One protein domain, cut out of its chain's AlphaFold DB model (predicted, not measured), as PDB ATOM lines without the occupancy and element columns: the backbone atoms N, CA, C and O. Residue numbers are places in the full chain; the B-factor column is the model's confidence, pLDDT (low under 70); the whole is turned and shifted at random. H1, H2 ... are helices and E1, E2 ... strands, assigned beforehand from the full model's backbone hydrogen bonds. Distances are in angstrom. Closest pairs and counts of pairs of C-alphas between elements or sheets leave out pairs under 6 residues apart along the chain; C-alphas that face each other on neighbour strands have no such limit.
ATOM      1  N   ILE A1073     197.062 216.297 225.121       91.19
ATOM      2  CA  ILE A1073     198.053 216.154 224.059       91.19
ATOM      3  C   ILE A1073     199.029 215.073 224.512       91.19
ATOM      4  O   ILE A1073     199.710 215.228 225.525       91.19
ATOM      5  N   MET A1074     199.076 213.960 223.780       85.31
ATOM      6  CA  MET A1074     199.959 212.857 224.145       85.31
ATOM      7  C   MET A1074     201.419 213.238 223.907       85.31
ATOM      8  O   MET A1074     201.792 213.698 222.820       85.31
ATOM      9  N   HIS A1075     202.229 213.005 224.934       79.56
ATOM     10  CA  HIS A1075     203.678 212.997 224.825       79.56
ATOM     11  C   HIS A1075     204.121 211.833 223.937       79.56
ATOM     12  O   HIS A1075     203.436 210.813 223.850       79.56
ATOM     13  N   ILE A1076     205.264 211.987 223.277       77.12
ATOM     14  CA  ILE A1076     205.942 210.900 222.582       77.12
ATOM     15  C   ILE A1076     206.998 210.305 223.525       77.12
ATOM     16  O   ILE A1076     208.119 210.835 223.604       77.12
ATOM     17  N   PRO A1077     206.671 209.223 224.255       65.75
ATOM     18  CA  PRO A1077     207.584 208.651 225.225       65.75
ATOM     19  C   PRO A1077     208.712 207.886 224.528       65.75
ATOM     20  O   PRO A1077     208.553 207.351 223.430       65.75
ATOM     21  N   PHE A1078     209.852 207.797 225.213       67.00
ATOM     22  CA  PHE A1078     210.958 206.902 224.860       67.00
ATOM     23  C   PHE A1078     211.633 207.150 223.496       67.00
ATOM     24  O   PHE A1078     212.256 206.247 222.938       67.00
ATOM     25  N   MET A1079     211.571 208.384 222.986       66.94
ATOM     26  CA  MET A1079     212.372 208.844 221.847       66.94
ATOM     27  C   MET A1079     213.427 209.866 222.282       66.94
ATOM     28  O   MET A1079     213.112 210.828 222.986       66.94
ATOM     29  N   ASN A1080     214.672 209.684 221.821       58.66
ATOM     30  CA  ASN A1080     215.708 210.713 221.932       58.66
ATOM     31  C   ASN A1080     215.252 211.941 221.127       58.66
ATOM     32  O   ASN A1080     214.802 211.780 219.998       58.66
ATOM     33  N   SER A1081     215.329 213.131 221.735       60.22
ATOM     34  CA  SER A1081     214.766 214.408 221.257       60.22
ATOM     35  C   SER A1081     214.561 214.507 219.728       60.22
ATOM     36  O   SER A1081     215.549 214.497 218.995       60.22
ATOM     37  N   PRO A1082     213.319 214.672 219.226       64.12
ATOM     38  CA  PRO A1082     213.037 214.788 217.787       64.12
ATOM     39  C   PRO A1082     213.513 216.118 217.170       64.12
ATOM     40  O   PRO A1082     213.327 216.367 215.976       64.12
ATOM     41  N   ARG A1083     214.129 216.993 217.971       67.75
ATOM     42  CA  ARG A1083     214.608 218.306 217.541       67.75
ATOM     43  C   ARG A1083     215.709 218.150 216.486       67.75
ATOM     44  O   ARG A1083     216.726 217.509 216.733       67.75
ATOM     45  N   GLY A1084     215.511 218.757 215.315       68.69
ATOM     46  CA  GLY A1084     216.450 218.665 214.188       68.69
ATOM     47  C   GLY A1084     216.319 217.393 213.341       68.69
ATOM     48  O   GLY A1084     217.092 217.215 212.405       68.69
ATOM     49  N   MET A1085     215.335 216.526 213.622       76.44
ATOM     50  CA  MET A1085     215.056 215.341 212.801       76.44
ATOM     51  C   MET A1085     214.522 215.699 211.409       76.44
ATOM     52  O   MET A1085     214.749 214.967 210.447       76.44
ATOM     53  N   PHE A1086     213.836 216.834 211.293       82.56
ATOM     54  CA  PHE A1086     213.239 217.311 210.052       82.56
ATOM     55  C   PHE A1086     213.870 218.641 209.634       82.56
ATOM     56  O   PHE A1086     214.036 219.538 210.459       82.56
ATOM     57  N   ALA A1087     214.218 218.769 208.354       78.62
ATOM     58  CA  ALA A1087     214.762 220.001 207.778       78.62
ATOM     59  C   ALA A1087     213.658 221.013 207.435       78.62
ATOM     60  O   ALA A1087     213.874 222.224 207.483       78.62
ATOM     61  N   SER A1088     212.471 220.515 207.088       85.56
ATOM     62  CA  SER A1088     211.302 221.321 206.757       85.56
ATOM     63  C   SER A1088     210.018 220.608 207.174       85.56
ATOM     64  O   SER A1088     209.982 219.380 207.311       85.56
ATOM     65  N   MET A1089     208.964 221.391 207.392       90.38
ATOM     66  CA  MET A1089     207.629 220.922 207.738       90.38
ATOM     67  C   MET A1089     206.625 221.375 206.676       90.38
ATOM     68  O   MET A1089     206.658 222.502 206.179       90.38
ATOM     69  N   HIS A1090     205.714 220.480 206.332       90.69
ATOM     70  CA  HIS A1090     204.630 220.684 205.394       90.69
ATOM     71  C   HIS A1090     203.293 220.417 206.086       90.69
ATOM     72  O   HIS A1090     203.049 219.300 206.544       90.69
ATOM     73  N   ILE A1091     202.431 221.433 206.156       92.25
ATOM     74  CA  ILE A1091     201.088 221.317 206.737       92.25
ATOM     75  C   ILE A1091     200.049 221.353 205.621       92.25
ATOM     76  O   ILE A1091     199.958 222.327 204.870       92.25
ATOM     77  N   ALA A1092     199.234 220.308 205.540       90.38
ATOM     78  CA  ALA A1092     198.142 220.206 204.586       90.38
ATOM     79  C   ALA A1092     196.793 220.065 205.293       90.38
ATOM     80  O   ALA A1092     196.704 219.522 206.394       90.38
ATOM     81  N   CYS A1093     195.739 220.552 204.642       89.12
ATOM     82  CA  CYS A1093     194.367 220.280 205.045       89.12
ATOM     83  C   CYS A1093     193.746 219.302 204.041       89.12
ATOM     84  O   CYS A1093     193.614 219.608 202.854       89.12
ATOM     85  N   GLU A1094     193.376 218.118 204.515       87.88
ATOM     86  CA  GLU A1094     192.726 217.082 203.723       87.88
ATOM     87  C   GLU A1094     191.209 217.166 203.909       87.88
ATOM     88  O   GLU A1094     190.688 217.061 205.020       87.88
ATOM     89  N   ASN A1095     190.496 217.350 202.797       78.12
ATOM     90  CA  ASN A1095     189.037 217.404 202.745       78.12
ATOM     91  C   ASN A1095     188.538 216.409 201.698       78.12
ATOM     92  O   ASN A1095     188.542 216.699 200.503       78.12
ATOM     93  N   ALA A1096     188.115 215.228 202.149       75.69
ATOM     94  CA  ALA A1096     187.465 214.239 201.294       75.69
ATOM     95  C   ALA A1096     185.935 214.311 201.462       75.69
ATOM     96  O   ALA A1096     185.462 214.449 202.595       75.69
ATOM     97  N   PRO A1097     185.140 214.178 200.382       69.31
ATOM     98  CA  PRO A1097     183.681 214.152 200.475       69.31
ATOM     99  C   PRO A1097     183.202 213.084 201.473       69.31
ATOM    100  O   PRO A1097     183.553 211.912 201.347       69.31
ATOM    101  N   GLY A1098     182.426 213.487 202.484       72.62
ATOM    102  CA  GLY A1098     181.893 212.591 203.520       72.62
ATOM    103  C   GLY A1098     182.835 212.273 204.690       72.62
ATOM    104  O   GLY A1098     182.424 211.558 205.604       72.62
ATOM    105  N   LYS A1099     184.067 212.804 204.714       76.75
ATOM    106  CA  LYS A1099     184.989 212.698 205.860       76.75
ATOM    107  C   LYS A1099     185.165 214.060 206.547       76.75
ATOM    108  O   LYS A1099     185.093 215.087 205.874       76.75
ATOM    109  N   PRO A1100     185.372 214.095 207.877       77.19
ATOM    110  CA  PRO A1100     185.683 215.336 208.578       77.19
ATOM    111  C   PRO A1100     187.006 215.924 208.070       77.19
ATOM    112  O   PRO A1100     187.913 215.179 207.709       77.19
ATOM    113  N   THR A1101     187.105 217.253 208.071       84.19
ATOM    114  CA  THR A1101     188.338 217.983 207.758       84.19
ATOM    115  C   THR A1101     189.469 217.581 208.701       84.19
ATOM    116  O   THR A1101     189.309 217.646 209.923       84.19
ATOM    117  N   GLU A1102     190.616 217.207 208.138       89.88
ATOM    118  CA  GLU A1102     191.810 216.821 208.891       89.88
ATOM    119  C   GLU A1102     193.017 217.668 208.489       89.88
ATOM    120  O   GLU A1102     193.265 217.939 207.316       89.88
ATOM    121  N   TRP A1103     193.778 218.082 209.493       92.19
ATOM    122  CA  TRP A1103     195.029 218.809 209.362       92.19
ATOM    123  C   TRP A1103     196.175 217.829 209.567       92.19
ATOM    124  O   TRP A1103     196.246 217.160 210.601       92.19
ATOM    125  N   VAL A1104     197.072 217.758 208.593       92.00
ATOM    126  CA  VAL A1104     198.170 216.793 208.549       92.00
ATOM    127  C   VAL A1104     199.484 217.548 208.521       92.00
ATOM    128  O   VAL A1104     199.693 218.408 207.666       92.00
ATOM    129  N   ALA A1105     200.380 217.218 209.445       91.75
ATOM    130  CA  ALA A1105     201.765 217.654 209.402       91.75
ATOM    131  C   ALA A1105     202.625 216.529 208.832       91.75
ATOM    132  O   ALA A1105     202.545 215.384 209.273       91.75
ATOM    133  N   SER A1106     203.471 216.864 207.870       90.31
ATOM    134  CA  SER A1106     204.493 215.984 207.309       90.31
ATOM    135  C   SER A1106     205.822 216.727 207.231       90.31
ATOM    136  O   SER A1106     205.843 217.952 207.328       90.31
ATOM    137  N   GLY A1107     206.946 216.039 207.070       87.50
ATOM    138  CA  GLY A1107     208.214 216.742 206.889       87.50
ATOM    139  C   GLY A1107     209.300 215.941 206.212       87.50
ATOM    140  O   GLY A1107     209.261 214.711 206.148       87.50
ATOM    141  N   GLU A1108     210.276 216.687 205.707       82.56
ATOM    142  CA  GLU A1108     211.468 216.148 205.073       82.56
ATOM    143  C   GLU A1108     212.506 215.832 206.153       82.56
ATOM    144  O   GLU A1108     212.911 216.718 206.910       82.56
ATOM    145  N   LEU A1109     212.951 214.578 206.224       77.25
ATOM    146  CA  LEU A1109     213.986 214.168 207.172       77.25
ATOM    147  C   LEU A1109     215.321 214.865 206.866       77.25
ATOM    148  O   LEU A1109     215.779 214.903 205.720       77.25
ATOM    149  N   ALA A1110     215.976 215.375 207.905       72.50
ATOM    150  CA  ALA A1110     217.275 216.018 207.787       72.50
ATOM    151  C   ALA A1110     218.342 215.026 207.277       72.50
ATOM    152  O   ALA A1110     218.447 213.896 207.751       72.50
ATOM    153  N   GLU A1120     207.561 212.385 205.305       85.06
ATOM    154  CA  GLU A1120     206.898 211.462 206.226       85.06
ATOM    155  C   GLU A1120     205.779 212.180 206.979       85.06
ATOM    156  O   GLU A1120     205.970 213.311 207.424       85.06
ATOM    157  N   GLU A1121     204.617 211.533 207.123       88.25
ATOM    158  CA  GLU A1121     203.537 212.025 207.986       88.25
ATOM    159  C   GLU A1121     204.003 211.990 209.450       88.25
ATOM    160  O   GLU A1121     204.429 210.952 209.957       88.25
ATOM    161  N   MET A1122     203.944 213.143 210.114       88.25
ATOM    162  CA  MET A1122     204.302 213.314 211.521       88.25
ATOM    163  C   MET A1122     203.093 213.061 212.417       88.25
ATOM    164  O   MET A1122     203.171 212.279 213.361       88.25
ATOM    165  N   HIS A1123     201.986 213.764 212.151       90.69
ATOM    166  CA  HIS A1123     200.772 213.707 212.965       90.69
ATOM    167  C   HIS A1123     199.571 214.289 212.228       90.69
ATOM    168  O   HIS A1123     199.717 215.088 211.299       90.69
ATOM    169  N   ARG A1124     198.380 213.919 212.696       92.00
ATOM    170  CA  ARG A1124     197.094 214.264 212.096       92.00
ATOM    171  C   ARG A1124     196.084 214.615 213.175       92.00
ATOM    172  O   ARG A1124     195.952 213.896 214.162       92.00
ATOM    173  N   GLU A1125     195.355 215.707 212.973       93.25
ATOM    174  CA  GLU A1125     194.363 216.207 213.926       93.25
ATOM    175  C   GLU A1125     193.168 216.868 213.238       93.25
ATOM    176  O   GLU A1125     193.258 217.366 212.121       93.25
ATOM    177  N   ARG A1126     192.032 216.940 213.938       90.31
ATOM    178  CA  ARG A1126     190.809 217.583 213.408       90.31
ATOM    179  C   ARG A1126     190.808 219.107 213.539       90.31
ATOM    180  O   ARG A1126     189.951 219.773 212.965       90.31
ATOM    181  N   HIS A1127     191.733 219.665 214.320       92.12
ATOM    182  CA  HIS A1127     191.811 221.099 214.592       92.12
ATOM    183  C   HIS A1127     193.257 221.606 214.492       92.12
ATOM    184  O   HIS A1127     194.145 220.999 215.100       92.12
ATOM    185  N   PRO A1128     193.517 222.746 213.821       92.38
ATOM    186  CA  PRO A1128     194.877 223.233 213.591       92.38
ATOM    187  C   PRO A1128     195.598 223.612 214.890       92.38
ATOM    188  O   PRO A1128     196.783 223.333 215.031       92.38
ATOM    189  N   VAL A1129     194.890 224.171 215.882       94.25
ATOM    190  CA  VAL A1129     195.500 224.503 217.187       94.25
ATOM    191  C   VAL A1129     195.934 223.246 217.941       94.25
ATOM    192  O   VAL A1129     196.949 223.255 218.631       94.25
ATOM    193  N   ARG A1130     195.199 222.138 217.787       94.69
ATOM    194  CA  ARG A1130     195.536 220.866 218.433       94.69
ATOM    195  C   ARG A1130     196.748 220.212 217.768       94.69
ATOM    196  O   ARG A1130     197.640 219.752 218.477       94.69
ATOM    197  N   LEU A1131     196.820 220.265 216.433       94.19
ATOM    198  CA  LEU A1131     198.010 219.871 215.672       94.19
ATOM    199  C   LEU A1131     199.238 220.687 216.106       94.19
ATOM    200  O   LEU A1131     200.275 220.117 216.435       94.19
ATOM    201  N   ALA A1132     199.103 222.016 216.162       93.75
ATOM    202  CA  ALA A1132     200.184 222.919 216.544       93.75
ATOM    203  C   ALA A1132     200.651 222.691 217.992       93.75
ATOM    204  O   ALA A1132     201.853 222.645 218.244       93.75
ATOM    205  N   ALA A1133     199.721 222.472 218.930       93.50
ATOM    206  CA  ALA A1133     200.043 222.155 220.321       93.50
ATOM    207  C   ALA A1133     200.830 220.842 220.446       93.50
ATOM    208  O   ALA A1133     201.787 220.775 221.213       93.50
ATOM    209  N   TRP A1134     200.474 219.819 219.661       92.88
ATOM    210  CA  TRP A1134     201.211 218.556 219.637       92.88
ATOM    211  C   TRP A1134     202.628 218.710 219.063       92.88
ATOM    212  O   TRP A1134     203.577 218.194 219.656       92.88
ATOM    213  N   LEU A1135     202.784 219.453 217.961       91.25
ATOM    214  CA  LEU A1135     204.081 219.714 217.319       91.25
ATOM    215  C   LEU A1135     205.026 220.527 218.216       91.25
ATOM    216  O   LEU A1135     206.212 220.202 218.319       91.25
ATOM    217  N   ALA A1136     204.501 221.570 218.864       89.44
ATOM    218  CA  ALA A1136     205.258 222.431 219.762       89.44
ATOM    219  C   ALA A1136     205.622 221.712 221.069       89.44
ATOM    220  O   ALA A1136     206.801 221.649 221.415       89.44
ATOM    221  N   GLY A1137     204.644 221.099 221.748       87.00
ATOM    222  CA  GLY A1137     204.863 220.436 223.037       87.00
ATOM    223  C   GLY A1137     205.853 219.271 222.951       87.00
ATOM    224  O   GLY A1137     206.724 219.123 223.807       87.00
ATOM    225  N   ASN A1138     205.799 218.472 221.881       85.62
ATOM    226  CA  ASN A1138     206.744 217.364 221.698       85.62
ATOM    227  C   ASN A1138     208.139 217.802 221.212       85.62
ATOM    228  O   ASN A1138     209.045 216.966 221.149       85.62
ATOM    229  N   GLY A1139     208.337 219.092 220.918       84.38
ATOM    230  CA  GLY A1139     209.615 219.649 220.466       84.38
ATOM    231  C   GLY A1139     209.986 219.283 219.024       84.38
ATOM    232  O   GLY A1139     211.171 219.258 218.695       84.38
ATOM    233  N   ILE A1140     208.996 218.966 218.181       86.81
ATOM    234  CA  ILE A1140     209.197 218.686 216.746       86.81
ATOM    235  C   ILE A1140     209.387 219.998 215.978       86.81
ATOM    236  O   ILE A1140     210.202 220.065 215.062       86.81
ATOM    237  N   HIS A1141     208.659 221.046 216.373       87.00
ATOM    238  CA  HIS A1141     208.842 222.397 215.852       87.00
ATOM    239  C   HIS A1141     209.905 223.169 216.650       87.00
ATOM    240  O   HIS A1141     209.931 223.119 217.882       87.00
ATOM    241  N   SER A1142     210.747 223.935 215.950       78.94
ATOM    242  CA  SER A1142     211.650 224.924 216.547       78.94
ATOM    243  C   SER A1142     211.547 226.259 215.807       78.94
ATOM    244  O   SER A1142     211.450 226.228 214.576       78.94
ATOM    245  N   PRO A1143     211.649 227.411 216.502       79.69
ATOM    246  CA  PRO A1143     211.632 228.718 215.849       79.69
ATOM    247  C   PRO A1143     212.653 228.790 214.705       79.69
ATOM    248  O   PRO A1143     213.813 228.411 214.882       79.69
ATOM    249  N   GLY A1144     212.215 229.237 213.526       76.25
ATOM    250  CA  GLY A1144     213.045 229.316 212.314       76.25
ATOM    251  C   GLY A1144     213.036 228.075 211.408       76.25
ATOM    252  O   GLY A1144     213.703 228.081 210.374       76.25
ATOM    253  N   MET A1145     212.281 227.022 211.742       84.44
ATOM    254  CA  MET A1145     212.073 225.867 210.859       84.44
ATOM    255  C   MET A1145     211.325 226.272 209.576       84.44
ATOM    256  O   MET A1145     210.348 227.019 209.628       84.44
ATOM    257  N   GLN A1146     211.747 225.763 208.410       84.94
ATOM    258  CA  GLN A1146     211.048 226.051 207.153       84.94
ATOM    259  C   GLN A1146     209.662 225.394 207.132       84.94
ATOM    260  O   GLN A1146     209.549 224.172 207.218       84.94
ATOM    261  N   LEU A1147     208.624 226.216 206.967       89.19
ATOM    262  CA  LEU A1147     207.225 225.805 206.876       89.19
ATOM    263  C   LEU A1147     206.689 226.010 205.458       89.19
ATOM    264  O   LEU A1147     206.847 227.070 204.857       89.19
ATOM    265  N   SER A1148     206.009 224.993 204.944       89.00
ATOM    266  CA  SER A1148     205.263 225.030 203.687       89.00
ATOM    267  C   SER A1148     203.841 224.525 203.921       89.00
ATOM    268  O   SER A1148     203.580 223.827 204.902       89.00
ATOM    269  N   GLY A1149     202.902 224.866 203.037       83.88
ATOM    270  CA  GLY A1149     201.540 224.369 203.171       83.88
ATOM    271  C   GLY A1149     200.789 224.257 201.858       83.88
ATOM    272  O   GLY A1149     201.068 224.986 200.907       83.88
ATOM    273  N   GLN A1150     199.846 223.320 201.820       81.19
ATOM    274  CA  GLN A1150     199.015 223.018 200.657       81.19
ATOM    275  C   GLN A1150     197.556 222.839 201.087       81.19
ATOM    276  O   GLN A1150     197.274 222.289 202.149       81.19
ATOM    277  N   ASN A1151     196.618 223.316 200.264       82.69
ATOM    278  CA  ASN A1151     195.172 223.208 200.506       82.69
ATOM    279  C   ASN A1151     194.697 223.778 201.858       82.69
ATOM    280  O   ASN A1151     193.657 223.364 202.357       82.69
ATOM    281  N   ILE A1152     195.427 224.727 202.458       84.94
ATOM    282  CA  ILE A1152     195.011 225.379 203.709       84.94
ATOM    283  C   ILE A1152     193.666 226.082 203.483       84.94
ATOM    284  O   ILE A1152     193.527 226.899 202.572       84.94
ATOM    285  N   VAL A1153     192.678 225.750 204.313       80.25
ATOM    286  CA  VAL A1153     191.307 226.256 204.189       80.25
ATOM    287  C   VAL A1153     191.191 227.611 204.886       80.25
ATOM    288  O   VAL A1153     191.477 227.730 206.080       80.25
ATOM    289  N   ALA A1154     190.749 228.629 204.142       78.44
ATOM    290  CA  ALA A1154     190.426 229.941 204.695       78.44
ATOM    291  C   ALA A1154     189.363 229.807 205.808       78.44
ATOM    292  O   ALA A1154     188.459 228.980 205.681       78.44
ATOM    293  N   PRO A1155     189.443 230.588 206.899       84.75
ATOM    294  CA  PRO A1155     190.241 231.806 207.061       84.75
ATOM    295  C   PRO A1155     191.664 231.584 207.606       84.75
ATOM    296  O   PRO A1155     192.416 232.549 207.721       84.75
ATOM    297  N   ALA A1156     192.059 230.350 207.935       86.62
ATOM    298  CA  ALA A1156     193.417 230.048 208.384       86.62
ATOM    299  C   ALA A1156     194.447 230.244 207.257       86.62
ATOM    300  O   ALA A1156     194.170 229.981 206.088       86.62
ATOM    301  N   SER A1157     195.656 230.686 207.612       90.12
ATOM    302  CA  SER A1157     196.762 230.881 206.669       90.12
ATOM    303  C   SER A1157     198.068 230.280 207.198       90.12
ATOM    304  O   SER A1157     198.219 230.049 208.400       90.12
ATOM    305  N   LEU A1158     199.035 230.030 206.307       89.94
ATOM    306  CA  LEU A1158     200.357 229.528 206.704       89.94
ATOM    307  C   LEU A1158     201.100 230.491 207.662       89.94
ATOM    308  O   LEU A1158     201.645 230.005 208.650       89.94
ATOM    309  N   PRO A1159     201.087 231.828 207.459       90.12
ATOM    310  CA  PRO A1159     201.637 232.772 208.436       90.12
ATOM    311  C   PRO A1159     200.980 232.702 209.818       90.12
ATOM    312  O   PRO A1159     201.671 232.854 210.824       90.12
ATOM    313  N   ASP A1160     199.664 232.468 209.880       91.56
ATOM    314  CA  ASP A1160     198.958 232.315 211.156       91.56
ATOM    315  C   ASP A1160     199.403 231.028 211.870       91.56
ATOM    316  O   ASP A1160     199.720 231.062 213.055       91.56
ATOM    317  N   LEU A1161     199.521 229.909 211.145       91.19
ATOM    318  CA  LEU A1161     200.044 228.652 211.699       91.19
ATOM    319  C   LEU A1161     201.479 228.793 212.219       91.19
ATOM    320  O   LEU A1161     201.770 228.315 213.313       91.19
ATOM    321  N   ALA A1162     202.358 229.460 211.467       91.12
ATOM    322  CA  ALA A1162     203.740 229.699 211.881       91.12
ATOM    323  C   ALA A1162     203.802 230.543 213.165       91.12
ATOM    324  O   ALA A1162     204.460 230.162 214.130       91.12
ATOM    325  N   SER A1163     203.038 231.639 213.221       92.88
ATOM    326  CA  SER A1163     202.970 232.489 214.415       92.88
ATOM    327  C   SER A1163     202.403 231.756 215.635       92.88
ATOM    328  O   SER A1163     202.871 231.989 216.749       92.88
ATOM    329  N   LEU A1164     201.405 230.889 215.444       93.81
ATOM    330  CA  LEU A1164     200.844 230.069 216.518       93.81
ATOM    331  C   LEU A1164     201.860 229.044 217.031       93.81
ATOM    332  O   LEU A1164     201.994 228.875 218.240       93.81
ATOM    333  N   LEU A1165     202.569 228.365 216.126       93.12
ATOM    334  CA  LEU A1165     203.612 227.401 216.476       93.12
ATOM    335  C   LEU A1165     204.733 228.056 217.286       93.12
ATOM    336  O   LEU A1165     205.118 227.505 218.312       93.12
ATOM    337  N   ASP A1166     205.199 229.243 216.889       91.00
ATOM    338  CA  ASP A1166     206.200 230.001 217.651       91.00
ATOM    339  C   ASP A1166     205.695 230.370 219.054       91.00
ATOM    340  O   ASP A1166     206.397 230.155 220.045       91.00
ATOM    341  N   ALA A1167     204.455 230.862 219.164       92.31
ATOM    342  CA  ALA A1167     203.852 231.216 220.450       92.31
ATOM    343  C   ALA A1167     203.699 229.996 221.375       92.31
ATOM    344  O   ALA A1167     204.012 230.068 222.568       92.31
ATOM    345  N   LEU A1168     203.265 228.857 220.830       93.56
ATOM    346  CA  LEU A1168     203.151 227.601 221.568       93.56
ATOM    347  C   LEU A1168     204.522 227.050 221.968       93.56
ATOM    348  O   LEU A1168     204.677 226.632 223.109       93.56
ATOM    349  N   SER A1169     205.522 227.080 221.080       90.12
ATOM    350  CA  SER A1169     206.890 226.635 221.382       90.12
ATOM    351  C   SER A1169     207.553 227.485 222.467       90.12
ATOM    352  O   SER A1169     208.320 226.950 223.262       90.12
ATOM    353  N   HIS A1170     207.256 228.788 222.520       89.75
ATOM    354  CA  HIS A1170     207.746 229.676 223.575       89.75
ATOM    355  C   HIS A1170     207.035 229.443 224.917       89.75
ATOM    356  O   HIS A1170     207.672 229.480 225.964       89.75
ATOM    357  N   THR A1171     205.724 229.177 224.896       90.56
ATOM    358  CA  THR A1171     204.912 229.021 226.119       90.56
ATOM    359  C   THR A1171     205.026 227.619 226.733       90.56
ATOM    360  O   THR A1171     205.041 227.472 227.954       90.56
ATOM    361  N   PHE A1172     205.099 226.584 225.893       91.06
ATOM    362  CA  PHE A1172     205.059 225.168 226.268       91.06
ATOM    363  C   PHE A1172     206.311 224.432 225.787       91.06
ATOM    364  O   PHE A1172     206.225 223.422 225.084       91.06
ATOM    365  N   GLY A1173     207.484 224.951 226.154       78.12
ATOM    366  CA  GLY A1173     208.748 224.261 225.924       78.12
ATOM    367  C   GLY A1173     208.707 222.826 226.463       78.12
ATOM    368  O   GLY A1173     208.095 222.541 227.491       78.12
ATOM    369  N   ARG A1174     209.359 221.885 225.773       76.44
ATOM    370  CA  ARG A1174     209.313 220.463 226.153       76.44
ATOM    371  C   ARG A1174     209.757 220.224 227.605       76.44
ATOM    372  O   ARG A1174     209.066 219.507 228.322       76.44
ATOM    373  N   ALA A1175     210.872 220.828 228.020       75.38
ATOM    374  CA  ALA A1175     211.401 220.696 229.383       75.38
ATOM    375  C   ALA A1175     210.498 221.377 230.424       75.38
ATOM    376  O   ALA A1175     210.286 220.862 231.514       75.38
ATOM    377  N   ASP A1176     209.897 222.503 230.046       77.38
ATOM    378  CA  ASP A1176     208.970 223.275 230.872       77.38
ATOM    379  C   ASP A1176     207.664 222.539 231.194       77.38
ATOM    380  O   ASP A1176     207.006 222.842 232.191       77.38
ATOM    381  N   VAL A1177     207.260 221.610 230.328       82.81
ATOM    382  CA  VAL A1177     206.012 220.860 230.473       82.81
ATOM    383  C   VAL A1177     206.284 219.442 230.955       82.81
ATOM    384  O   VAL A1177     205.793 219.063 232.005       82.81
ATOM    385  N   PHE A1178     207.066 218.646 230.230       80.25
ATOM    386  CA  PHE A1178     207.136 217.202 230.480       80.25
ATOM    387  C   PHE A1178     208.204 216.791 231.511       80.25
ATOM    388  O   PHE A1178     208.113 215.696 232.066       80.25
ATOM    389  N   ASP A1179     209.168 217.661 231.843       76.25
ATOM    390  CA  ASP A1179     210.245 217.360 232.804       76.25
ATOM    391  C   ASP A1179     209.943 217.865 234.232       76.25
ATOM    392  O   ASP A1179     210.844 218.247 234.979       76.25
ATOM    393  N   ALA A1180     208.669 217.831 234.641       76.81
ATOM    394  CA  ALA A1180     208.243 218.267 235.971       76.81
ATOM    395  C   ALA A1180     208.955 217.485 237.110       76.81
ATOM    396  O   ALA A1180     209.076 216.245 237.030       76.81
ATOM    397  N   PRO A1181     209.404 218.170 238.187       74.88
ATOM    398  CA  PRO A1181     209.982 217.527 239.369       74.88
ATOM    399  C   PRO A1181     209.033 216.483 239.969       74.88
ATOM    400  O   PRO A1181     207.814 216.635 239.936       74.88
ATOM    401  N   VAL A1182     209.573 215.388 240.508       69.62
ATOM    402  CA  VAL A1182     208.753 214.287 241.057       69.62
ATOM    403  C   VAL A1182     208.034 214.731 242.341       69.62
ATOM    404  O   VAL A1182     207.020 214.171 242.728       69.62
ATOM    405  N   GLU A1183     208.550 215.746 243.025       71.75
ATOM    406  CA  GLU A1183     207.963 216.388 244.206       71.75
ATOM    407  C   GLU A1183     206.626 217.067 243.871       71.75
ATOM    408  O   GLU A1183     205.705 217.085 244.686       71.75
ATOM    409  N   GLU A1184     206.485 217.598 242.652       78.25
ATOM    410  CA  GLU A1184     205.282 218.315 242.226       78.25
ATOM    411  C   GLU A1184     204.074 217.393 242.027       78.25
ATOM    412  O   GLU A1184     202.939 217.857 242.133       78.25
ATOM    413  N   THR A1185     204.277 216.088 241.813       72.44
ATOM    414  CA  THR A1185     203.172 215.124 241.654       72.44
ATOM    415  C   THR A1185     202.474 214.776 242.972       72.44
ATOM    416  O   THR A1185     201.351 214.260 242.958       72.44
ATOM    417  N   LEU A1186     203.092 215.096 244.115       70.06
ATOM    418  CA  LEU A1186     202.461 214.991 245.435       70.06
ATOM    419  C   LEU A1186     201.443 216.108 245.670       70.06
ATOM    420  O   LEU A1186     200.403 215.885 246.292       70.06
ATOM    421  N   ARG A1187     201.715 217.297 245.127       81.56
ATOM    422  CA  ARG A1187     200.822 218.451 245.234       81.56
ATOM    423  C   ARG A1187     199.565 218.232 244.374       81.56
ATOM    424  O   ARG A1187     199.645 217.553 243.344       81.56
ATOM    425  N   PRO A1188     198.408 218.805 244.763       84.50
ATOM    426  CA  PRO A1188     197.204 218.789 243.933       84.50
ATOM    427  C   PRO A1188     197.482 219.286 242.508       84.50
ATOM    428  O   PRO A1188     198.346 220.145 242.305       84.50
ATOM    429  N   GLU A1189     196.757 218.731 241.534       89.00
ATOM    430  CA  GLU A1189     196.845 219.151 240.132       89.00
ATOM    431  C   GLU A1189     196.496 220.641 240.016       89.00
ATOM    432  O   GLU A1189     195.442 221.082 240.479       89.00
ATOM    433  N   ARG A1190     197.384 221.413 239.389       92.62
ATOM    434  CA  ARG A1190     197.202 222.841 239.123       92.62
ATOM    435  C   ARG A1190     197.810 223.244 237.788       92.62
ATOM    436  O   ARG A1190     198.758 222.621 237.306       92.62
ATOM    437  N   VAL A1191     197.255 224.290 237.190       93.94
ATOM    438  CA  VAL A1191     197.696 224.859 235.918       93.94
ATOM    439  C   VAL A1191     198.915 225.745 236.155       93.94
ATOM    440  O   VAL A1191     198.831 226.740 236.873       93.94
ATOM    441  N   THR A1192     200.028 225.400 235.513       93.31
ATOM    442  CA  THR A1192     201.296 226.140 235.613       93.31
ATOM    443  C   THR A1192     201.465 227.150 234.487       93.31
ATOM    444  O   THR A1192     202.201 228.118 234.635       93.31
ATOM    445  N   ARG A1193     200.822 226.921 233.334       93.62
ATOM    446  CA  ARG A1193     200.932 227.756 232.125       93.62
ATOM    447  C   ARG A1193     199.702 227.554 231.243       93.62
ATOM    448  O   ARG A1193     199.213 226.427 231.129       93.62
ATOM    449  N   ALA A1194     199.233 228.604 230.575       94.88
ATOM    450  CA  ALA A1194     198.102 228.522 229.654       94.88
ATOM    451  C   ALA A1194     198.249 229.468 228.451       94.88
ATOM    452  O   ALA A1194     198.865 230.527 228.538       94.88
ATOM    453  N   LEU A1195     197.653 229.089 227.322       95.94
ATOM    454  CA  LEU A1195     197.534 229.894 226.111       95.94
ATOM    455  C   LEU A1195     196.127 229.743 225.540       95.94
ATOM    456  O   LEU A1195     195.662 228.627 225.302       95.94
ATOM    457  N   VAL A1196     195.461 230.861 225.262       94.69
ATOM    458  CA  VAL A1196     194.165 230.863 224.575       94.69
ATOM    459  C   VAL A1196     194.350 231.305 223.129       94.69
ATOM    460  O   VAL A1196     194.751 232.436 222.867       94.69
ATOM    461  N   ALA A1197     194.046 230.417 222.185       94.56
ATOM    462  CA  ALA A1197     194.013 230.725 220.761       94.56
ATOM    463  C   ALA A1197     192.586 231.113 220.357       94.56
ATOM    464  O   ALA A1197     191.652 230.332 220.558       94.56
ATOM    465  N   VAL A1198     192.417 232.313 219.797       92.94
ATOM    466  CA  VAL A1198     191.102 232.885 219.471       92.94
ATOM    467  C   VAL A1198     190.969 233.146 217.974       92.94
ATOM    468  O   VAL A1198     191.814 233.789 217.357       92.94
ATOM    469  N   ASN A1199     189.849 232.702 217.417       92.25
ATOM    470  CA  ASN A1199     189.374 232.869 216.051       92.25
ATOM    471  C   ASN A1199     190.353 232.385 214.974       92.25
ATOM    472  O   ASN A1199     190.546 233.055 213.960       92.25
ATOM    473  N   MET A1200     190.939 231.196 215.149       90.06
ATOM    474  CA  MET A1200     191.806 230.605 214.124       90.06
ATOM    475  C   MET A1200     191.008 230.278 212.853       90.06
ATOM    476  O   MET A1200     191.384 230.699 211.755       90.06
ATOM    477  N   LEU A1201     189.874 229.596 213.024       90.19
ATOM    478  CA  LEU A1201     188.971 229.159 211.954       90.19
ATOM    479  C   LEU A1201     187.753 230.077 211.742       90.19
ATOM    480  O   LEU A1201     186.862 229.737 210.971       90.19
ATOM    481  N   THR A1202     187.695 231.233 212.410       90.19
ATOM    482  CA  THR A1202     186.615 232.226 212.241       90.19
ATOM    483  C   THR A1202     187.066 233.377 211.336       90.19
ATOM    484  O   THR A1202     188.249 233.732 211.320       90.19
ATOM    485  N   GLU A1203     186.132 233.948 210.566       87.94
ATOM    486  CA  GLU A1203     186.369 235.126 209.720       87.94
ATOM    487  C   GLU A1203     187.013 236.269 210.518       87.94
ATOM    488  O   GLU A1203     186.710 236.479 211.696       87.94
ATOM    489  N   ARG A1204     187.940 237.003 209.891       87.31
ATOM    490  CA  ARG A1204     188.782 237.994 210.587       87.31
ATOM    491  C   ARG A1204     187.962 239.189 211.082       87.31
ATOM    492  O   ARG A1204     188.317 239.803 212.086       87.31
ATOM    493  N   GLU A1205     186.850 239.469 210.412       88.19
ATOM    494  CA  GLU A1205     185.902 240.543 210.683       88.19
ATOM    495  C   GLU A1205     184.974 240.248 211.875       88.19
ATOM    496  O   GLU A1205     184.309 241.158 212.381       88.19
ATOM    497  N   ALA A1206     184.927 238.996 212.350       87.25
ATOM    498  CA  ALA A1206     184.066 238.596 213.453       87.25
ATOM    499  C   ALA A1206     184.483 239.278 214.767       87.25
ATOM    500  O   ALA A1206     185.588 239.088 215.279       87.25
ATOM    501  N   LYS A1207     183.554 240.039 215.359       87.56
ATOM    502  CA  LYS A1207     183.723 240.735 216.652       87.56
ATOM    503  C   LYS A1207     183.330 239.873 217.862       87.56
ATOM    504  O   LYS A1207     183.085 240.396 218.946       87.56
ATOM    505  N   THR A1208     183.228 238.563 217.676       87.31
ATOM    506  CA  THR A1208     182.811 237.578 218.683       87.31
ATOM    507  C   THR A1208     183.865 236.483 218.824       87.31
ATOM    508  O   THR A1208     184.690 236.287 217.934       87.31
ATOM    509  N   TYR A1209     183.846 235.759 219.944       88.25
ATOM    510  CA  TYR A1209     184.663 234.559 220.143       88.25
ATOM    511  C   TYR A1209     183.993 233.365 219.440       88.25
ATOM    512  O   TYR A1209     183.145 232.698 220.028       88.25
ATOM    513  N   GLY A1210     184.309 233.152 218.160       85.25
ATOM    514  CA  GLY A1210     183.710 232.101 217.330       85.25
ATOM    515  C   GLY A1210     184.423 230.755 217.460       85.25
ATOM    516  O   GLY A1210     183.792 229.735 217.733       85.25
ATOM    517  N   ASP A1211     185.745 230.760 217.311       91.06
ATOM    518  CA  ASP A1211     186.604 229.584 217.434       91.06
ATOM    519  C   ASP A1211     187.603 229.824 218.563       91.06
ATOM    520  O   ASP A1211     188.443 230.708 218.465       91.06
ATOM    521  N   VAL A1212     187.501 229.082 219.660       93.31
ATOM    522  CA  VAL A1212     188.416 229.232 220.796       93.31
ATOM    523  C   VAL A1212     188.999 227.875 221.139       93.31
ATOM    524  O   VAL A1212     188.275 226.882 221.264       93.31
ATOM    525  N   ALA A1213     190.312 227.848 221.325       94.94
ATOM    526  CA  ALA A1213     191.029 226.704 221.850       94.94
ATOM    527  C   ALA A1213     191.856 227.128 223.066       94.94
ATOM    528  O   ALA A1213     192.615 228.094 223.008       94.94
ATOM    529  N   LEU A1214     191.702 226.395 224.166       95.62
ATOM    530  CA  LEU A1214     192.502 226.566 225.373       95.62
ATOM    531  C   LEU A1214     193.586 225.489 225.395       95.62
ATOM    532  O   LEU A1214     193.268 224.300 225.428       95.62
ATOM    533  N   VAL A1215     194.848 225.910 225.406       96.38
ATOM    534  CA  VAL A1215     196.003 225.044 225.642       96.38
ATOM    535  C   VAL A1215     196.533 225.326 227.043       96.38
ATOM    536  O   VAL A1215     196.715 226.487 227.393       96.38
ATOM    537  N   TYR A1216     196.762 224.308 227.866       95.38
ATOM    538  CA  TYR A1216     197.315 224.504 229.210       95.38
ATOM    539  C   TYR A1216     198.174 223.325 229.651       95.38
ATOM    540  O   TYR A1216     197.962 222.197 229.201       95.38
ATOM    541  N   ALA A1217     199.130 223.600 230.535       94.44
ATOM    542  CA  ALA A1217     199.995 222.601 231.144       94.44
ATOM    543  C   ALA A1217     199.812 222.552 232.664       94.44
ATOM    544  O   ALA A1217     199.423 223.549 233.281       94.44
ATOM    545  N   THR A1218     200.076 221.390 233.258       92.94
ATOM    546  CA  THR A1218     199.901 221.151 234.699       92.94
ATOM    547  C   THR A1218     201.229 220.896 235.407       92.94
ATOM    548  O   THR A1218     202.220 220.517 234.783       92.94
ATOM    549  N   ASN A1219     201.257 221.065 236.731       89.81
ATOM    550  CA  ASN A1219     202.413 220.732 237.576       89.81
ATOM    551  C   ASN A1219     202.767 219.232 237.570       89.81
ATOM    552  O   ASN A1219     203.863 218.859 237.973       89.81
ATOM    553  N   TRP A1220     201.864 218.368 237.099       87.81
ATOM    554  CA  TRP A1220     202.119 216.936 236.906       87.81
ATOM    555  C   TRP A1220     202.818 216.613 235.579       87.81
ATOM    556  O   TRP A1220     203.160 215.460 235.318       87.81
ATOM    557  N   GLY A1221     203.045 217.631 234.752       87.62
ATOM    558  CA  GLY A1221     203.728 217.528 233.474       87.62
ATOM    559  C   GLY A1221     202.853 217.038 232.325       87.62
ATOM    560  O   GLY A1221     203.309 216.314 231.443       87.62
ATOM    561  N   GLU A1222     201.578 217.422 232.333       90.44
ATOM    562  CA  GLU A1222     200.634 217.133 231.255       90.44
ATOM    563  C   GLU A1222     200.370 218.380 230.407       90.44
ATOM    564  O   GLU A1222     200.431 219.501 230.908       90.44
ATOM    565  N   LEU A1223     200.025 218.182 229.132       94.06
ATOM    566  CA  LEU A1223     199.595 219.233 228.209       94.06
ATOM    567  C   LEU A1223     198.191 218.914 227.702       94.06
ATOM    568  O   LEU A1223     197.919 217.794 227.274       94.06
ATOM    569  N   PHE A1224     197.306 219.901 227.688       94.88
ATOM    570  CA  PHE A1224     195.930 219.770 227.219       94.88
ATOM    571  C   PHE A1224     195.633 220.802 226.140       94.88
ATOM    572  O   PHE A1224     196.173 221.901 226.159       94.88
ATOM    573  N   CYS A1225     194.755 220.450 225.204       95.81
ATOM    574  CA  CYS A1225     194.190 221.340 224.197       95.81
ATOM    575  C   CYS A1225     192.690 221.056 224.061       95.81
ATOM    576  O   CYS A1225     192.281 220.034 223.495       95.81
ATOM    577  N   ILE A1226     191.875 221.963 224.596       94.75
ATOM    578  CA  ILE A1226     190.416 221.901 224.565       94.75
ATOM    579  C   ILE A1226     189.921 222.813 223.448       94.75
ATOM    580  O   ILE A1226     190.040 224.034 223.526       94.75
ATOM    581  N   VAL A1227     189.345 222.207 222.412       88.94
ATOM    582  CA  VAL A1227     188.700 222.908 221.296       88.94
ATOM    583  C   VAL A1227     187.220 223.057 221.645       88.94
ATOM    584  O   VAL A1227     186.571 222.051 221.931       88.94
ATOM    585  N   LYS A1228     186.691 224.288 221.630       87.94
ATOM    586  CA  LYS A1228     185.360 224.670 222.165       87.94
ATOM    587  C   LYS A1228     185.247 224.594 223.701       87.94
ATOM    588  O   LYS A1228     184.433 223.833 224.229       87.94
ATOM    589  N   PRO A1229     186.052 225.384 224.429       87.62
ATOM    590  CA  PRO A1229     185.935 225.515 225.874       87.62
ATOM    591  C   PRO A1229     184.575 226.109 226.279       87.62
ATOM    592  O   PRO A1229     183.952 226.877 225.544       87.62
ATOM    593  N   LYS A1230     184.108 225.742 227.470       88.94
ATOM    594  CA  LYS A1230     182.903 226.271 228.116       88.94
ATOM    595  C   LYS A1230     183.181 227.656 228.715       88.94
ATOM    596  O   LYS A1230     184.323 228.101 228.787       88.94
ATOM    597  N   ALA A1231     182.123 228.329 229.167       88.56
ATOM    598  CA  ALA A1231     182.204 229.602 229.890       88.56
ATOM    599  C   ALA A1231     182.942 230.733 229.136       88.56
ATOM    600  O   ALA A1231     183.609 231.557 229.752       88.56
ATOM    601  N   LEU A1232     182.772 230.821 227.809       88.06
ATOM    602  CA  LEU A1232     183.375 231.865 226.958       88.06
ATOM    603  C   LEU A1232     183.087 233.304 227.423       88.06
ATOM    604  O   LEU A1232     183.866 234.203 227.125       88.06
ATOM    605  N   ALA A1233     181.999 233.522 228.167       85.06
ATOM    606  CA  ALA A1233     181.684 234.814 228.775       85.06
ATOM    607  C   ALA A1233     182.779 235.295 229.746       85.06
ATOM    608  O   ALA A1233     183.045 236.489 229.810       85.06
ATOM    609  N   LEU A1234     183.462 234.375 230.439       87.56
ATOM    610  CA  LEU A1234     184.554 234.700 231.362       87.56
ATOM    611  C   LEU A1234     185.828 235.133 230.632       87.56
ATOM    612  O   LEU A1234     186.648 235.828 231.210       87.56
ATOM    613  N   LEU A1235     186.006 234.767 229.359       86.88
ATOM    614  CA  LEU A1235     187.274 234.959 228.651       86.88
ATOM    615  C   LEU A1235     187.700 236.432 228.546       86.88
ATOM    616  O   LEU A1235     188.888 236.712 228.438       86.88
ATOM    617  N   LYS A1236     186.748 237.370 228.558       84.56
ATOM    618  CA  LYS A1236     187.035 238.806 228.492       84.56
ATOM    619  C   LYS A1236     187.356 239.404 229.866       84.56
ATOM    620  O   LYS A1236     188.301 240.181 229.970       84.56
ATOM    621  N   ASP A1237     186.553 239.053 230.869       84.31
ATOM    622  CA  ASP A1237     186.498 239.761 232.154       84.31
ATOM    623  C   ASP A1237     187.237 239.011 233.284       84.31
ATOM    624  O   ASP A1237     187.767 239.646 234.188       84.31
ATOM    625  N   ASP A1238     187.329 237.677 233.213       89.19
ATOM    626  CA  ASP A1238     188.125 236.824 234.113       89.19
ATOM    627  C   ASP A1238     188.792 235.664 233.334       89.19
ATOM    628  O   ASP A1238     188.342 234.509 233.384       89.19
ATOM    629  N   PRO A1239     189.887 235.933 232.594       88.38
ATOM    630  CA  PRO A1239     190.568 234.924 231.781       88.38
ATOM    631  C   PRO A1239     191.135 233.761 232.608       88.38
ATOM    632  O   PRO A1239     191.175 232.624 232.140       88.38
ATOM    633  N   ARG A1240     191.532 234.013 233.861       89.19
ATOM    634  CA  ARG A1240     192.003 232.969 234.784       89.19
ATOM    635  C   ARG A1240     190.843 232.119 235.307       89.19
ATOM    636  O   ARG A1240     190.969 230.901 235.419       89.19
ATOM    637  N   GLY A1241     189.684 232.716 235.585       88.44
ATOM    638  CA  GLY A1241     188.430 231.999 235.848       88.44
ATOM    639  C   GLY A1241     187.969 231.159 234.661       88.44
ATOM    640  O   GLY A1241     187.527 230.027 234.848       88.44
ATOM    641  N   PHE A1242     188.155 231.656 233.436       92.50
ATOM    642  CA  PHE A1242     187.916 230.886 232.216       92.50
ATOM    643  C   PHE A1242     188.804 229.635 232.131       92.50
ATOM    644  O   PHE A1242     188.299 228.558 231.803       92.50
ATOM    645  N   VAL A1243     190.098 229.747 232.457       91.56
ATOM    646  CA  VAL A1243     191.003 228.587 232.523       91.56
ATOM    647  C   VAL A1243     190.515 227.593 233.578       91.56
ATOM    648  O   VAL A1243     190.294 226.435 233.234       91.56
ATOM    649  N   ARG A1244     190.242 228.044 234.813       91.00
ATOM    650  CA  ARG A1244     189.755 227.192 235.921       91.00
ATOM    651  C   ARG A1244     188.469 226.436 235.572       91.00
ATOM    652  O   ARG A1244     188.361 225.238 235.828       91.00
ATOM    653  N   ALA A1245     187.512 227.104 234.926       90.62
ATOM    654  CA  ALA A1245     186.243 226.501 234.512       90.62
ATOM    655  C   ALA A1245     186.401 225.378 233.467       90.62
ATOM    656  O   ALA A1245     185.502 224.549 233.314       90.62
ATOM    657  N   ASN A1246     187.518 225.357 232.735       91.94
ATOM    658  CA  ASN A1246     187.784 224.392 231.669       91.94
ATOM    659  C   ASN A1246     188.843 223.344 232.028       91.94
ATOM    660  O   ASN A1246     188.758 222.227 231.523       91.94
ATOM    661  N   SER A1247     189.814 223.675 232.881       89.31
ATOM    662  CA  SER A1247     190.818 222.728 233.375       89.31
ATOM    663  C   SER A1247     190.281 221.849 234.506       89.31
ATOM    664  O   SER A1247     190.725 220.714 234.652       89.31
ATOM    665  N   GLY A1248     189.340 222.365 235.309       84.56
ATOM    666  CA  GLY A1248     188.910 221.725 236.556       84.56
ATOM    667  C   GLY A1248     189.965 221.773 237.670       84.56
ATOM    668  O   GLY A1248     189.776 221.134 238.699       84.56
ATOM    669  N   ALA A1249     191.052 222.523 237.467       87.06
ATOM    670  CA  ALA A1249     192.182 222.658 238.380       87.06
ATOM    671  C   ALA A1249     192.440 224.138 238.712       87.06
ATOM    672  O   ALA A1249     192.213 225.018 237.874       87.06
ATOM    673  N   GLU A1250     192.939 224.402 239.922       90.31
ATOM    674  CA  GLU A1250     193.450 225.719 240.332       90.31
ATOM    675  C   GLU A1250     194.590 226.170 239.400       90.31
ATOM    676  O   GLU A1250     195.235 225.344 238.755       90.31
ATOM    677  N   MET A1251     194.843 227.475 239.304       89.31
ATOM    678  CA  MET A1251     195.918 228.036 238.472       89.31
ATOM    679  C   MET A1251     196.904 228.786 239.363       89.31
ATOM    680  O   MET A1251     196.471 229.580 240.197       89.31
ATOM    681  N   ASP A1252     198.207 228.549 239.182       85.62
ATOM    682  CA  ASP A1252     199.239 229.222 239.978       85.62
ATOM    683  C   ASP A1252     199.129 230.749 239.839       85.62
ATOM    684  O   ASP A1252     198.853 231.280 238.758       85.62
ATOM    685  N   ALA A1253     199.354 231.472 240.941       82.50
ATOM    686  CA  ALA A1253     199.219 232.930 240.976       82.50
ATOM    687  C   ALA A1253     200.136 233.624 239.949       82.50
ATOM    688  O   ALA A1253     199.717 234.593 239.316       82.50
ATOM    689  N   ASP A1254     201.314 233.060 239.698       84.81
ATOM    690  CA  ASP A1254     202.305 233.598 238.761       84.81
ATOM    691  C   ASP A1254     202.340 232.836 237.420       84.81
ATOM    692  O   ASP A1254     203.243 233.043 236.608       84.81
ATOM    693  N   ALA A1255     201.373 231.943 237.161       86.38
ATOM    694  CA  ALA A1255     201.324 231.178 235.915       86.38
ATOM    695  C   ALA A1255     201.131 232.102 234.699       86.38
ATOM    696  O   ALA A1255     200.142 232.844 234.649       86.38
ATOM    697  N   PRO A1256     201.996 232.025 233.668       89.12
ATOM    698  CA  PRO A1256     201.820 232.821 232.465       89.12
ATOM    699  C   PRO A1256     200.551 232.400 231.713       89.12
ATOM    700  O   PRO A1256     200.332 231.215 231.432       89.12
ATOM    701  N   LEU A1257     199.737 233.398 231.358       91.81
ATOM    702  CA  LEU A1257     198.555 233.262 230.512       91.81
ATOM    703  C   LEU A1257     198.759 234.044 229.213       91.81
ATOM    704  O   LEU A1257     198.612 235.263 229.174       91.81
ATOM    705  N   ALA A1258     199.082 233.340 228.135       92.25
ATOM    706  CA  ALA A1258     199.228 233.938 226.817       92.25
ATOM    707  C   ALA A1258     197.890 233.962 226.062       92.25
ATOM    708  O   ALA A1258     197.037 233.087 226.214       92.25
ATOM    709  N   VAL A1259     197.720 234.943 225.180       92.12
ATOM    710  CA  VAL A1259     196.613 234.975 224.220       92.12
ATOM    711  C   VAL A1259     197.196 235.106 222.828       92.12
ATOM    712  O   VAL A1259     197.998 235.997 222.557       92.12
ATOM    713  N   TRP A1260     196.780 234.211 221.939       94.75
ATOM    714  CA  TRP A1260     197.176 234.224 220.543       94.75
ATOM    715  C   TRP A1260     195.966 234.505 219.653       94.75
ATOM    716  O   TRP A1260     194.913 233.877 219.785       94.75
ATOM    717  N   MET A1261     196.123 235.455 218.730       91.94
ATOM    718  CA  MET A1261     195.100 235.827 217.754       91.94
ATOM    719  C   MET A1261     195.746 235.967 216.368       91.94
ATOM    720  O   MET A1261     196.844 236.527 216.272       91.94
TER     721      MET A1261
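What this domain is: This is residues 1073 to 1110 and 1120 to 1261 of the 1273 residues of the protein "Adenylate cyclase class 1" of Desulfobaculum xiamenense (UniProt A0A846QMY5). Two helices, H1 and H2, form a middle layer between two strongly twisted four-stranded sheets, and a shorter helix, H6, covers the far face of one of them, E7-E6-E5-E8. The far face of the other sheet, E3-E2-E1-E4, has no named helix on it. The printed part has 180 residues, with six named helices and eight named strands in the order E1 E2 E3 H1 E4 H2 H3 H4 E5 E6 E7 H5 H6 E8; both sheets and the class are mixed. The whole is compact and rounded, with a radius of gyration of the C-alphas of 16.4 A and spans of 43 by 43 by 31 A.

How they stand to each other: One sheet runs E7, residues 1223 to 1227, E6, 1212 to 1218, E5, 1190 to 1198, and E8, 1257 to 1260. E5, E6 and E7 form a meander, two hairpins of antiparallel neighbours, with N 1195 and O 1215, and N 1224 and O 1216, each 2.8 A apart, within hydrogen-bond range. E8 is parallel to E5, with N 1258 and O 1194 at 2.8 A. H1, residues 1128 to 1137, runs along this sheet's strands at a height of 9.4 A; its closest C-alphas to E7 are Arg 1130 and Cys 1225, 5.9 A. H2, residues 1158 to 1171, is on the same face at a height of 9.5 A. H6, residues 1239 to 1247, runs across the strands on the opposite face at 9.0 A, completing three layers. H1 and H2 touch, closest at the C-alphas of Ala 1136 and Ser 1169, 4.8 A, at a steep tilt of 40 degrees, the same way. Both are also on one face of the sheet E3, residues 1120 to 1125, E2, 1102 to 1109, E1, 1086 to 1094, and E4, 1146 to 1150, at heights of 9.1 and 11.2 A, making two layers. There E1 and E2 form an antiparallel hairpin, N 1090 and O 1106 at 2.7 A; E3 is antiparallel to E2, N 1105 and O 1123 at 2.9 A; E4 is parallel to E1, N 1089 and O 1146 at 2.8 A. E3, H1, E4 and E7, H5 H6, E8 are split strand-helix-strand units, two same-way strands with others between them, with right-handed crossovers; H5 is residues 1234 to 1237 and touches H6 only at the corner, Leu 1234 to Phe 1242, C-alphas 5.2 A apart. H3, residues 1174 to 1178, only grazes the sheet of E5; H4, 1182 to 1185, is on neither sheet. In H1, H2, H3 and H6 every O i to N i+4 pair is within hydrogen-bond range; H4 and H5 are too short for one.

Where its parts are: E1 begins at C-alpha 1086 (213.239, 217.311, 210.052), and E8 ends at C-alpha 1260 (197.176, 234.224, 220.543). From first to last C-alpha, E5 measures 22.9 A, E2 22.4 A, E1 21.5 A and H2 19.9 A. E5 bends by 64 degrees at residue 1193.

The domain as a whole: The C-alphas farthest apart, of Pro 1097 and Glu 1183, are 50.1 A apart. Residues 1111 to 1119, between E2 and E3, are not printed; C-alphas 1110 and 1120 are 11.4 A apart across the cut. The link E5 to E6, 13 residues, is long. The mean pLDDT of the printed part is 86.3; residues 1077 to 1084, 1097 and 1182 are under 70.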